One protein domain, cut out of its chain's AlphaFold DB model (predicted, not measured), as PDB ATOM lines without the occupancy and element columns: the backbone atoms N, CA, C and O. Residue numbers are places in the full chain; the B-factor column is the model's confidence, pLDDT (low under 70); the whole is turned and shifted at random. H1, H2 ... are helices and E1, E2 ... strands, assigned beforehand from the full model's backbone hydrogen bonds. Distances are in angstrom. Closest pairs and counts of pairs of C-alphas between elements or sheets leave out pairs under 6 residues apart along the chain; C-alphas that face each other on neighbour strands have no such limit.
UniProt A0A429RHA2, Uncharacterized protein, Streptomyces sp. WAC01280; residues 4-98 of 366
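This is residues 4 to 98 of the 366 residues of an uncharacterized protein of Streptomyces sp. WAC01280 (UniProt A0A429RHA2). Two long helices, H3 and H4, lie side by side as a helical hairpin, and two shorter helices cross it on one side, H1 near the hairpin's turn and H2 at the other end of H3. The short strand E1 lies beside H1 and H2, between the short stretches 4 to 5 and 40 to 41. The 95 printed residues hold four named helices and one named strand, in the order H1, H2, E1, H3, H4, and the class is mostly helix. The whole is compact, with a radius of gyration of the C-alphas of 12.5 A, and spans 36 by 28 by 25 A.

H4, residues 75 to 98, touches H3, residues 54 to 69, at a shallow tilt of 20 degrees, opposite ways; their closest C-alphas, of Ala 64 and Ala 81, are 4.8 A apart. With residues 76 to 81 alone, H4 touches H1, residues 7 to 14, about perpendicular at 85 degrees; the closest C-alphas, of Ala 8 and Glu 77, are 5.1 A apart. With residues 55 to 60 alone, H3 touches H2, residues 27 to 37, about perpendicular at 80 degrees; the closest C-alphas, of Thr 32 and Met 56, are 5.2 A apart. Helix packing is mostly crossed, but only just: 1 of 3 touching pairs is at a shallow tilt. H1 and H2 are near each other; H2 and H4 are apart. E1, residues 47 to 49, pairs with no named strand; its residues 47 to 48 pair antiparallel with residues 4 to 5 and 40 to 41. In H1, H2, H3 and H4 every O i to N i+4 pair is within hydrogen-bond range.

H4 measures 34.5 A, ending at C-alpha 98 (93.763, 96.574, 79.006). H3 measures 22.9 A, H2 15.4 A, H1 10.5 A and E1 6.4 A. H1 begins at C-alpha 7 (98.423, 114.480, 98.553).

The C-alphas farthest apart, of Asp 72 and Gln 98, are 38.5 A apart. The printed part has no cut. The link from H1 to H2, residues 15 to 26, is long. Mean pLDDT of the printed part is 95.2, and no printed residue is under 70.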
ATOM      1  N   THR A   4      95.531 109.404  90.004       98.06
ATOM      2  CA  THR A   4      95.897 110.479  90.932       98.06
ATOM      3  C   THR A   4      95.881 109.988  92.379       98.06
ATOM      4  O   THR A   4      94.816 109.671  92.921       98.06
ATOM      5  N   ILE A   5      97.046 110.013  93.023       97.81
ATOM      6  CA  ILE A   5      97.242 109.779  94.453       97.81
ATOM      7  C   ILE A   5      96.926 111.071  95.227       97.81
ATOM      8  O   ILE A   5      97.483 112.135  94.917       97.81
ATOM      9  N   PRO A   6      96.024 111.026  96.225       98.31
ATOM     10  CA  PRO A   6      95.737 112.179  97.074       98.31
ATOM     11  C   PRO A   6      96.970 112.626  97.871       98.31
ATOM     12  O   PRO A   6      97.719 111.797  98.377       98.31
ATOM     13  N   GLY A   7      97.164 113.939  98.026       97.50
ATOM     14  CA  GLY A   7      98.423 114.480  98.553       97.50
ATOM     15  C   GLY A   7      98.787 114.044  99.970       97.50
ATOM     16  O   GLY A   7      99.935 113.693 100.197       97.50
ATOM     17  N   ALA A   8      97.820 113.966 100.889       97.69
ATOM     18  CA  ALA A   8      98.090 113.496 102.251       97.69
ATOM     19  C   ALA A   8      98.567 112.030 102.287       97.69
ATOM     20  O   ALA A   8      99.376 111.672 103.133       97.69
ATOM     21  N   LEU A   9      98.123 111.193 101.339       97.81
ATOM     22  CA  LEU A   9      98.643 109.833 101.201       97.81
ATOM     23  C   LEU A   9     100.064 109.841 100.624       97.81
ATOM     24  O   LEU A   9     100.894 109.067 101.076       97.81
ATOM     25  N   VAL A  10     100.368 110.726  99.670       97.81
ATOM     26  CA  VAL A  10     101.740 110.884  99.146       97.81
ATOM     27  C   VAL A  10     102.699 111.293 100.262       97.81
ATOM     28  O   VAL A  10     103.753 110.690 100.402       97.81
ATOM     29  N   ASP A  11     102.301 112.260 101.088       96.75
ATOM     30  CA  ASP A  11     103.108 112.731 102.216       96.75
ATOM     31  C   ASP A  11     103.375 111.611 103.235       96.75
ATOM     32  O   ASP A  11     104.484 111.496 103.753       96.75
ATOM     33  N   PHE A  12     102.375 110.758 103.492       96.75
ATOM     34  CA  PHE A  12     102.559 109.565 104.312       96.75
ATOM     35  C   PHE A  12     103.551 108.590 103.665       96.75
ATOM     36  O   PHE A  12     104.503 108.179 104.322       96.75
ATOM     37  N   LEU A  13     103.366 108.255 102.382       96.44
ATOM     38  CA  LEU A  13     104.233 107.325 101.647       96.44
ATOM     39  C   LEU A  13     105.695 107.795 101.617       96.44
ATOM     40  O   LEU A  13     106.582 106.961 101.806       96.44
ATOM     41  N   ASP A  14     105.935 109.103 101.465       96.25
ATOM     42  CA  ASP A  14     107.266 109.731 101.507       96.25
ATOM     43  C   ASP A  14     107.994 109.471 102.846       96.25
ATOM     44  O   ASP A  14     109.223 109.439 102.894       96.25
ATOM     45  N   GLY A  15     107.250 109.235 103.934       93.62
ATOM     46  CA  GLY A  15     107.780 108.890 105.258       93.62
ATOM     47  C   GLY A  15     107.957 107.388 105.526       93.62
ATOM     48  O   GLY A  15     108.393 107.019 106.618       93.62
ATOM     49  N   THR A  16     107.612 106.511 104.579       95.06
ATOM     50  CA  THR A  16     107.657 105.049 104.771       95.06
ATOM     51  C   THR A  16     108.917 104.397 104.198       95.06
ATOM     52  O   THR A  16     109.660 104.974 103.401       95.06
ATOM     53  N   SER A  17     109.113 103.117 104.530       90.62
ATOM     54  CA  SER A  17     110.130 102.249 103.922       90.62
ATOM     55  C   SER A  17     110.014 102.122 102.397       90.62
ATOM     56  O   SER A  17     110.993 101.738 101.753       90.62
ATOM     57  N   LEU A  18     108.843 102.424 101.815       92.06
ATOM     58  CA  LEU A  18     108.632 102.407 100.366       92.06
ATOM     59  C   LEU A  18     109.440 103.512  99.677       92.06
ATOM     60  O   LEU A  18     110.182 103.224  98.743       92.06
ATOM     61  N   ALA A  19     109.350 104.752 100.164       91.56
ATOM     62  CA  ALA A  19     110.085 105.884  99.601       91.56
ATOM     63  C   ALA A  19     111.597 105.785  99.864       91.56
ATOM     64  O   ALA A  19     112.403 106.157  99.017       91.56
ATOM     65  N   ALA A  20     111.992 105.213 101.004       91.62
ATOM     66  CA  ALA A  20     113.398 104.995 101.345       91.62
ATOM     67  C   ALA A  20     114.075 103.855 100.547       91.62
ATOM     68  O   ALA A  20     115.281 103.653 100.681       91.62
ATOM     69  N   GLY A  21     113.321 103.087  99.747       90.94
ATOM     70  CA  GLY A  21     113.844 101.949  98.977       90.94
ATOM     71  C   GLY A  21     114.237 100.739  99.829       90.94
ATOM     72  O   GLY A  21     114.884  99.808  99.352       90.94
ATOM     73  N   GLU A  22     113.836 100.702 101.102       91.25
ATOM     74  CA  GLU A  22     114.183  99.602 102.006       91.25
ATOM     75  C   GLU A  22     113.516  98.273 101.623       91.25
ATOM     76  O   GLU A  22     113.953  97.216 102.096       91.25
ATOM     77  N   ASN A  23     112.478  98.332 100.785       86.19
ATOM     78  CA  ASN A  23     111.690  97.197 100.305       86.19
ATOM     79  C   ASN A  23     111.964  96.841  98.834       86.19
ATOM     80  O   ASN A  23     111.297  95.967  98.293       86.19
ATOM     81  N   ASP A  24     112.985  97.428  98.200       92.44
ATOM     82  CA  ASP A  24     113.336  97.199  96.784       92.44
ATOM     83  C   ASP A  24     113.699  95.747  96.434       92.44
ATOM     84  O   ASP A  24     113.837  95.368  95.271       92.44
ATOM     85  N   SER A  25     113.887  94.923  97.456       88.00
ATOM     86  CA  SER A  25     114.096  93.494  97.314       88.00
ATOM     87  C   SER A  25     112.851  92.740  96.821       88.00
ATOM     88  O   SER A  25     112.983  91.632  96.303       88.00
ATOM     89  N   ASP A  26     111.662  93.327  96.988       89.31
ATOM     90  CA  ASP A  26     110.440  92.906  96.309       89.31
ATOM     91  C   ASP A  26     110.294  93.686  94.983       89.31
ATOM     92  O   ASP A  26     110.245  94.922  95.006       89.31
ATOM     93  N   PRO A  27     110.223  93.007  93.819       92.19
ATOM     94  CA  PRO A  27     110.098  93.670  92.523       92.19
ATOM     95  C   PRO A  27     108.890  94.608  92.418       92.19
ATOM     96  O   PRO A  27     109.003  95.657  91.783       92.19
ATOM     97  N   ALA A  28     107.756  94.267  93.045       92.81
ATOM     98  CA  ALA A  28     106.559  95.105  93.012       92.81
ATOM     99  C   ALA A  28     106.764  96.399  93.812       92.81
ATOM    100  O   ALA A  28     106.467  97.489  93.321       92.81
ATOM    101  N   SER A  29     107.349  96.300  95.005       93.06
ATOM    102  CA  SER A  29     107.728  97.455  95.827       93.06
ATOM    103  C   SER A  29     108.733  98.368  95.118       93.06
ATOM    104  O   SER A  29     108.531  99.584  95.086       93.06
ATOM    105  N   LYS A  30     109.761  97.800  94.470       96.25
ATOM    106  CA  LYS A  30     110.729  98.571  93.675       96.25
ATOM    107  C   LYS A  30     110.058  99.310  92.515       96.25
ATOM    108  O   LYS A  30     110.244 100.515  92.366       96.25
ATOM    109  N   ALA A  31     109.247  98.604  91.723       95.94
ATOM    110  CA  ALA A  31     108.512  99.201  90.609       95.94
ATOM    111  C   ALA A  31     107.556 100.308  91.086       95.94
ATOM    112  O   ALA A  31     107.390 101.324  90.413       95.94
ATOM    113  N   THR A  32     106.959 100.137  92.268       96.94
ATOM    114  CA  THR A  32     106.107 101.151  92.897       96.94
ATOM    115  C   THR A  32     106.902 102.396  93.265       96.94
ATOM    116  O   THR A  32     106.481 103.493  92.903       96.94
ATOM    117  N   ARG A  33     108.066 102.256  93.912       97.69
ATOM    118  CA  ARG A  33     108.942 103.392  94.238       97.69
ATOM    119  C   ARG A  33     109.371 104.148  92.981       97.69
ATOM    120  O   ARG A  33     109.195 105.360  92.914       97.69
ATOM    121  N   GLU A  34     109.862 103.438  91.967       97.44
ATOM    122  CA  GLU A  34     110.271 104.040  90.691       97.44
ATOM    123  C   GLU A  34     109.103 104.775  90.006       97.44
ATOM    124  O   GLU A  34     109.285 105.851  89.438       97.44
ATOM    125  N   CYS A  35     107.879 104.243  90.106       97.00
ATOM    126  CA  CYS A  35     106.685 104.900  89.578       97.00
ATOM    127  C   CYS A  35     106.294 106.163  90.365       97.00
ATOM    128  O   CYS A  35     105.892 107.157  89.759       97.00
ATOM    129  N   LEU A  36     106.426 106.148  91.697       96.81
ATOM    130  CA  LEU A  36     106.186 107.318  92.547       96.81
ATOM    131  C   LEU A  36     107.211 108.428  92.265       96.81
ATOM    132  O   LEU A  36     106.822 109.585  92.112       96.81
ATOM    133  N   GLU A  37     108.490 108.076  92.113       96.62
ATOM    134  CA  GLU A  37     109.572 109.007  91.754       96.62
ATOM    135  C   GLU A  37     109.378 109.622  90.361       96.62
ATOM    136  O   GLU A  37     109.619 110.813  90.165       96.62
ATOM    137  N   ALA A  38     108.902 108.828  89.397       97.00
ATOM    138  CA  ALA A  38     108.571 109.296  88.051       97.00
ATOM    139  C   ALA A  38     107.229 110.055  87.974       97.00
ATOM    140  O   ALA A  38     106.891 110.617  86.926       97.00
ATOM    141  N   GLY A  39     106.442 110.054  89.054       96.62
ATOM    142  CA  GLY A  39     105.138 110.699  89.122       96.62
ATOM    143  C   GLY A  39     105.231 112.215  88.958       96.62
ATOM    144  O   GLY A  39     106.130 112.875  89.480       96.62
ATOM    145  N   ARG A  40     104.260 112.811  88.259       96.88
ATOM    146  CA  ARG A  40     104.179 114.274  88.117       96.88
ATOM    147  C   ARG A  40     103.275 114.866  89.193       96.88
ATOM    148  O   ARG A  40     102.218 114.313  89.496       96.88
ATOM    149  N   ARG A  41     103.649 116.017  89.755       95.81
ATOM    150  CA  ARG A  41     102.789 116.735  90.709       95.81
ATOM    151  C   ARG A  41     101.568 117.303  89.974       95.81
ATOM    152  O   ARG A  41     101.708 117.939  88.932       95.81
ATOM    153  N   GLY A  42     100.377 117.014  90.494       90.94
ATOM    154  CA  GLY A  42      99.102 117.512  89.977       90.94
ATOM    155  C   GLY A  42      98.699 118.845  90.613       90.94
ATOM    156  O   GLY A  42      99.517 119.555  91.195       90.94
ATOM    157  N   ARG A  43      97.406 119.192  90.544       87.06
ATOM    158  CA  ARG A  43      96.869 120.362  91.260       87.06
ATOM    159  C   ARG A  43      96.942 120.118  92.776       87.06
ATOM    160  O   ARG A  43      96.507 119.074  93.270       87.06
ATOM    161  N   GLY A  44      97.475 121.086  93.521       91.62
ATOM    162  CA  GLY A  44      97.690 120.958  94.967       91.62
ATOM    163  C   GLY A  44      98.835 119.997  95.311       91.62
ATOM    164  O   GLY A  44      99.847 119.961  94.624       91.62
ATOM    165  N   ARG A  45      98.681 119.210  96.385       92.94
ATOM    166  CA  ARG A  45      99.693 118.231  96.843       92.94
ATOM    167  C   ARG A  45      99.573 116.852  96.173       92.94
ATOM    168  O   ARG A  45     100.219 115.910  96.607       92.94
ATOM    169  N   THR A  46      98.724 116.704  95.156       96.75
ATOM    170  CA  THR A  46      98.454 115.405  94.513       96.75
ATOM    171  C   THR A  46      99.617 114.919  93.643       96.75
ATOM    172  O   THR A  46     100.399 115.723  93.129       96.75
ATOM    173  N   LEU A  47      99.720 113.601  93.457       97.69
ATOM    174  CA  LEU A  47     100.705 112.968  92.575       97.69
ATOM    175  C   LEU A  47      99.985 112.147  91.506       97.69
ATOM    176  O   LEU A  47      99.111 111.349  91.828       97.69
ATOM    177  N   ILE A  48     100.332 112.344  90.239       98.06
ATOM    178  CA  ILE A  48      99.777 111.593  89.112       98.06
ATOM    179  C   ILE A  48     100.822 110.575  88.663       98.06
ATOM    180  O   ILE A  48     101.919 110.963  88.252       98.06
ATOM    181  N   ILE A  49     100.470 109.291  88.721       97.69
ATOM    182  CA  ILE A  49     101.343 108.176  88.337       97.69
ATOM    183  C   ILE A  49     100.769 107.392  87.148       97.69
ATOM    184  O   ILE A  49      99.567 107.433  86.872       97.69
ATOM    185  N   LYS A  50     101.644 106.664  86.448       97.62
ATOM    186  CA  LYS A  50     101.292 105.743  85.356       97.62
ATOM    187  C   LYS A  50     101.617 104.311  85.787       97.62
ATOM    188  O   LYS A  50     102.755 103.882  85.594       97.62
ATOM    189  N   PRO A  51     100.661 103.585  86.390       96.38
ATOM    190  CA  PRO A  51     100.908 102.230  86.849       96.38
ATOM    191  C   PRO A  51     101.125 101.297  85.658       96.38
ATOM    192  O   PRO A  51     100.400 101.363  84.665       96.38
ATOM    193  N   THR A  52     102.127 100.431  85.773       94.38
ATOM    194  CA  THR A  52     102.467  99.420  84.761       94.38
ATOM    195  C   THR A  52     101.916  98.038  85.102       94.38
ATOM    196  O   THR A  52     101.843  97.185  84.224       94.38
ATOM    197  N   SER A  53     101.515  97.809  86.356       95.00
ATOM    198  CA  SER A  53     100.955  96.544  86.832       95.00
ATOM    199  C   SER A  53      99.902  96.759  87.921       95.00
ATOM    200  O   SER A  53      99.853  97.802  88.579       95.00
ATOM    201  N   THR A  54      99.058  95.750  88.127       96.31
ATOM    202  CA  THR A  54      98.096  95.702  89.238       96.31
ATOM    203  C   THR A  54      98.789  95.536  90.591       96.31
ATOM    204  O   THR A  54      98.326  96.112  91.574       96.31
ATOM    205  N   ASP A  55      99.929  94.841  90.642       95.44
ATOM    206  CA  ASP A  55     100.727  94.665  91.864       95.44
ATOM    207  C   ASP A  55     101.175  96.001  92.457       95.44
ATOM    208  O   ASP A  55     101.102  96.199  93.665       95.44
ATOM    209  N   MET A  56     101.545  96.960  91.609       96.44
ATOM    210  CA  MET A  56     101.895  98.311  92.045       96.44
ATOM    211  C   MET A  56     100.739  99.001  92.782       96.44
ATOM    212  O   MET A  56     100.931  99.639  93.816       96.44
ATOM    213  N   LEU A  57      99.515  98.855  92.263       96.94
ATOM    214  CA  LEU A  57      98.322  99.402  92.906       96.94
ATOM    215  C   LEU A  57      98.020  98.690  94.228       96.94
ATOM    216  O   LEU A  57      97.560  99.340  95.168       96.94
ATOM    217  N   ASN A  58      98.291  97.386  94.311       96.19
ATOM    218  CA  ASN A  58      98.124  96.607  95.537       96.19
ATOM    219  C   ASN A  58      99.109  97.060  96.620       96.19
ATOM    220  O   ASN A  58      98.672  97.306  97.739       96.19
ATOM    221  N   VAL A  59     100.385  97.277  96.277       97.06
ATOM    222  CA  VAL A  59     101.393  97.786  97.224       97.06
ATOM    223  C   VAL A  59     100.939  99.117  97.827       97.06
ATOM    224  O   VAL A  59     100.877  99.252  99.043       97.06
ATOM    225  N   ILE A  60     100.541 100.098  97.008       97.50
ATOM    226  CA  ILE A  60     100.070 101.397  97.530       97.50
ATOM    227  C   ILE A  60      98.790 101.225  98.373       97.50
ATOM    228  O   ILE A  60      98.608 101.918  99.374       97.50
ATOM    229  N   SER A  61      97.907 100.296  97.990       97.94
ATOM    230  CA  SER A  61      96.681  99.996  98.743       97.94
ATOM    231  C   SER A  61      96.973  99.392 100.118       97.94
ATOM    232  O   SER A  61      96.327  99.790 101.078       97.94
ATOM    233  N   GLU A  62      97.987  98.535 100.246       97.06
ATOM    234  CA  GLU A  62      98.428  97.973 101.532       97.06
ATOM    235  C   GLU A  62      98.934  99.065 102.490       97.06
ATOM    236  O   GLU A  62      98.576  99.085 103.670       97.06
ATOM    237  N   TYR A  63      99.698 100.045 101.989       97.25
ATOM    238  CA  TYR A  63     100.095 101.206 102.797       97.25
ATOM    239  C   TYR A  63      98.901 102.089 103.173       97.25
ATOM    240  O   TYR A  63      98.864 102.622 104.281       97.25
ATOM    241  N   ALA A  64      97.922 102.247 102.279       97.81
ATOM    242  CA  ALA A  64      96.702 102.994 102.573       97.81
ATOM    243  C   ALA A  64      95.844 102.295 103.642       97.81
ATOM    244  O   ALA A  64      95.303 102.969 104.514       97.81
ATOM    245  N   GLU A  65      95.745 100.966 103.613       97.44
ATOM    246  CA  GLU A  65      95.083 100.172 104.656       97.44
ATOM    247  C   GLU A  65      95.838 100.273 105.984       97.44
ATOM    248  O   GLU A  65      95.236 100.607 107.001       97.44
ATOM    249  N   THR A  66      97.167 100.136 105.959       96.12
ATOM    250  CA  THR A  66      98.014 100.334 107.146       96.12
ATOM    251  C   THR A  66      97.799 101.720 107.758       96.12
ATOM    252  O   THR A  66      97.661 101.846 108.969       96.12
ATOM    253  N   LEU A  67      97.714 102.770 106.933       96.06
ATOM    254  CA  LEU A  67      97.440 104.138 107.381       96.06
ATOM    255  C   LEU A  67      96.065 104.282 108.054       96.06
ATOM    256  O   LEU A  67      95.909 105.105 108.955       96.06
ATOM    257  N   LEU A  68      95.061 103.502 107.642       96.94
ATOM    258  CA  LEU A  68      93.740 103.515 108.279       96.94
ATOM    259  C   LEU A  68      93.755 102.892 109.679       96.94
ATOM    260  O   LEU A  68      92.964 103.329 110.517       96.94
ATOM    261  N   ASP A  69      94.667 101.953 109.928       96.19
ATOM    262  CA  ASP A  69      94.834 101.264 111.212       96.19
ATOM    263  C   ASP A  69      95.729 102.027 112.209       96.19
ATOM    264  O   ASP A  69      95.776 101.679 113.389       96.19
ATOM    265  N   VAL A  70      96.433 103.082 111.778       95.19
ATOM    266  CA  VAL A  70      97.254 103.918 112.671       95.19
ATOM    267  C   VAL A  70      96.364 104.844 113.518       95.19
ATOM    268  O   VAL A  70      95.619 105.688 113.000       95.19
ATOM    269  N   ASP A  71      96.488 104.734 114.844       94.81
ATOM    270  CA  ASP A  71      95.710 105.522 115.816       94.81
ATOM    271  C   ASP A  71      95.914 107.040 115.645       94.81
ATOM    272  O   ASP A  71      94.950 107.814 115.649       94.81
ATOM    273  N   ASP A  72      97.155 107.456 115.381       95.31
ATOM    274  CA  ASP A  72      97.553 108.863 115.254       95.31
ATOM    275  C   ASP A  72      97.372 109.445 113.838       95.31
ATOM    276  O   ASP A  72      97.746 110.592 113.588       95.31
ATOM    277  N   ALA A  73      96.776 108.696 112.901       95.94
ATOM    278  CA  ALA A  73      96.513 109.207 111.559       95.94
ATOM    279  C   ALA A  73      95.547 110.402 111.607       95.94
ATOM    280  O   ALA A  73      94.477 110.373 112.229       95.94
ATOM    281  N   THR A  74      95.892 111.475 110.907       97.69
ATOM    282  CA  THR A  74      95.031 112.646 110.774       97.69
ATOM    283  C   THR A  74      93.776 112.310 109.965       97.69
ATOM    284  O   THR A  74      93.720 111.369 109.172       97.69
ATOM    285  N   ARG A  75      92.723 113.119 110.122       97.38
ATOM    286  CA  ARG A  75      91.498 112.955 109.324       97.38
ATOM    287  C   ARG A  75      91.776 113.043 107.817       97.38
ATOM    288  O   ARG A  75      91.228 112.252 107.057       97.38
ATOM    289  N   ALA A  76      92.645 113.969 107.406       96.94
ATOM    290  CA  ALA A  76      93.000 114.165 106.003       96.94
ATOM    291  C   ALA A  76      93.713 112.941 105.405       96.94
ATOM    292  O   ALA A  76      93.417 112.562 104.275       96.94
ATOM    293  N   GLU A  77      94.600 112.300 106.167       97.50
ATOM    294  CA  GLU A  77      95.272 111.052 105.782       97.50
ATOM    295  C   GLU A  77      94.284 109.895 105.619       97.50
ATOM    296  O   GLU A  77      94.297 109.215 104.593       97.50
ATOM    297  N   ARG A  78      93.359 109.714 106.573       98.12
ATOM    298  CA  ARG A  78      92.330 108.664 106.477       98.12
ATOM    299  C   ARG A  78      91.397 108.876 105.285       98.12
ATOM    300  O   ARG A  78      91.069 107.926 104.575       98.12
ATOM    301  N   ASP A  79      90.974 110.113 105.041       97.94
ATOM    302  CA  ASP A  79      90.111 110.441 103.902       97.94
ATOM    303  C   ASP A  79      90.858 110.252 102.567       97.94
ATOM    304  O   ASP A  79      90.298 109.712 101.611       97.94
ATOM    305  N   ALA A  80      92.150 110.597 102.519       98.00
ATOM    306  CA  ALA A  80      93.029 110.329 101.382       98.00
ATOM    307  C   ALA A  80      93.215 108.826 101.112       98.00
ATOM    308  O   ALA A  80      93.118 108.407  99.958       98.00
ATOM    309  N   ALA A  81      93.425 108.011 102.149       98.00
ATOM    310  CA  ALA A  81      93.553 106.559 102.030       98.00
ATOM    311  C   ALA A  81      92.276 105.910 101.474       98.00
ATOM    312  O   ALA A  81      92.332 105.147 100.510       98.00
ATOM    313  N   ARG A  82      91.098 106.273 102.001       98.38
ATOM    314  CA  ARG A  82      89.807 105.771 101.484       98.38
ATOM    315  C   ARG A  82      89.574 106.173 100.032       98.38
ATOM    316  O   ARG A  82      89.121 105.358  99.226       98.38
ATOM    317  N   LEU A  83      89.892 107.423  99.689       97.88
ATOM    318  CA  LEU A  83      89.775 107.913  98.319       97.88
ATOM    319  C   LEU A  83      90.705 107.145  97.370       97.88
ATOM    320  O   LEU A  83      90.297 106.815  96.256       97.88
ATOM    321  N   TRP A  84      91.925 106.834  97.813       98.00
ATOM    322  CA  TRP A  84      92.843 105.980  97.065       98.00
ATOM    323  C   TRP A  84      92.262 104.586  96.833       98.00
ATOM    324  O   TRP A  84      92.176 104.178  95.681       98.00
ATOM    325  N   LEU A  85      91.803 103.887  97.875       97.81
ATOM    326  CA  LEU A  85      91.272 102.522  97.744       97.81
ATOM    327  C   LEU A  85      90.110 102.445  96.742       97.81
ATOM    328  O   LEU A  85      90.060 101.527  95.918       97.81
ATOM    329  N   LYS A  86      89.227 103.454  96.735       96.75
ATOM    330  CA  LYS A  86      88.154 103.578  95.737       96.75
ATOM    331  C   LYS A  86      88.711 103.702  94.311       96.75
ATOM    332  O   LYS A  86      88.293 102.957  93.426       96.75
ATOM    333  N   ARG A  87      89.670 104.610  94.090       97.25
ATOM    334  CA  ARG A  87      90.297 104.841  92.772       97.25
ATOM    335  C   ARG A  87      91.098 103.630  92.294       97.25
ATOM    336  O   ARG A  87      90.964 103.219  91.149       97.25
ATOM    337  N   ALA A  88      91.886 103.023  93.178       95.38
ATOM    338  CA  ALA A  88      92.688 101.843  92.884       95.38
ATOM    339  C   ALA A  88      91.817 100.634  92.517       95.38
ATOM    340  O   ALA A  88      92.227  99.820  91.694       95.38
ATOM    341  N   GLY A  89      90.614 100.502  93.089       90.75
ATOM    342  CA  GLY A  89      89.631  99.499  92.667       90.75
ATOM    343  C   GLY A  89      89.217  99.658  91.201       90.75
ATOM    344  O   GLY A  89      89.340  98.714  90.426       90.75
ATOM    345  N   GLN A  90      88.815 100.869  90.805       92.81
ATOM    346  CA  GLN A  90      88.414 101.179  89.424       92.81
ATOM    347  C   GLN A  90      89.581 101.006  88.439       92.81
ATOM    348  O   GLN A  90      89.448 100.383  87.391       92.81
ATOM    349  N   SER A  91      90.763 101.495  88.809       93.12
ATOM    350  CA  SER A  91      91.970 101.393  87.991       93.12
ATOM    351  C   SER A  91      92.484  99.963  87.811       93.12
ATOM    352  O   SER A  91      93.057  99.656  86.769       93.12
ATOM    353  N   ARG A  92      92.276  99.070  88.789       94.62
ATOM    354  CA  ARG A  92      92.604  97.643  88.636       94.62
ATOM    355  C   ARG A  92      91.726  96.969  87.587       94.62
ATOM    356  O   ARG A  92      92.263  96.210  86.788       94.62
ATOM    357  N   ALA A  93      90.428  97.272  87.564       89.25
ATOM    358  CA  ALA A  93      89.522  96.765  86.533       89.25
ATOM    359  C   ALA A  93      89.980  97.215  85.135       89.25
ATOM    360  O   ALA A  93      90.222  96.377  84.272       89.25
ATOM    361  N   ALA A  94      90.264  98.511  84.968       90.62
ATOM    362  CA  ALA A  94      90.740  99.059  83.697       90.62
ATOM    363  C   ALA A  94      92.091  98.466  83.235       90.62
ATOM    364  O   ALA A  94      92.282  98.190  82.052       90.62
ATOM    365  N   LEU A  95      93.047  98.238  84.147       91.44
ATOM    366  CA  LEU A  95      94.325  97.593  83.805       91.44
ATOM    367  C   LEU A  95      94.164  96.114  83.441       91.44
ATOM    368  O   LEU A  95      94.899  95.620  82.584       91.44
ATOM    369  N   ALA A  96      93.238  95.407  84.088       88.88
ATOM    370  CA  ALA A  96      92.927  94.020  83.762       88.88
ATOM    371  C   ALA A  96      92.296  93.916  82.367       88.88
ATOM    372  O   ALA A  96      92.742  93.105  81.560       88.88
ATOM    373  N   GLU A  97      91.344  94.793  82.049       88.25
ATOM    374  CA  GLU A  97      90.750  94.911  80.711       88.25
ATOM    375  C   GLU A  97      91.800  95.253  79.652       88.25
ATOM    376  O   GLU A  97      91.870  94.599  78.613       88.25
ATOM    377  N   GLN A  98      92.688  96.214  79.930       87.69
ATOM    378  CA  GLN A  98      93.763  96.574  79.006       87.69
ATOM    379  C   GLN A  98      94.735  95.408  78.779       87.69
ATOM    380  O   GLN A  98      95.203  95.197  77.659       87.69
TER     381      GLN A  98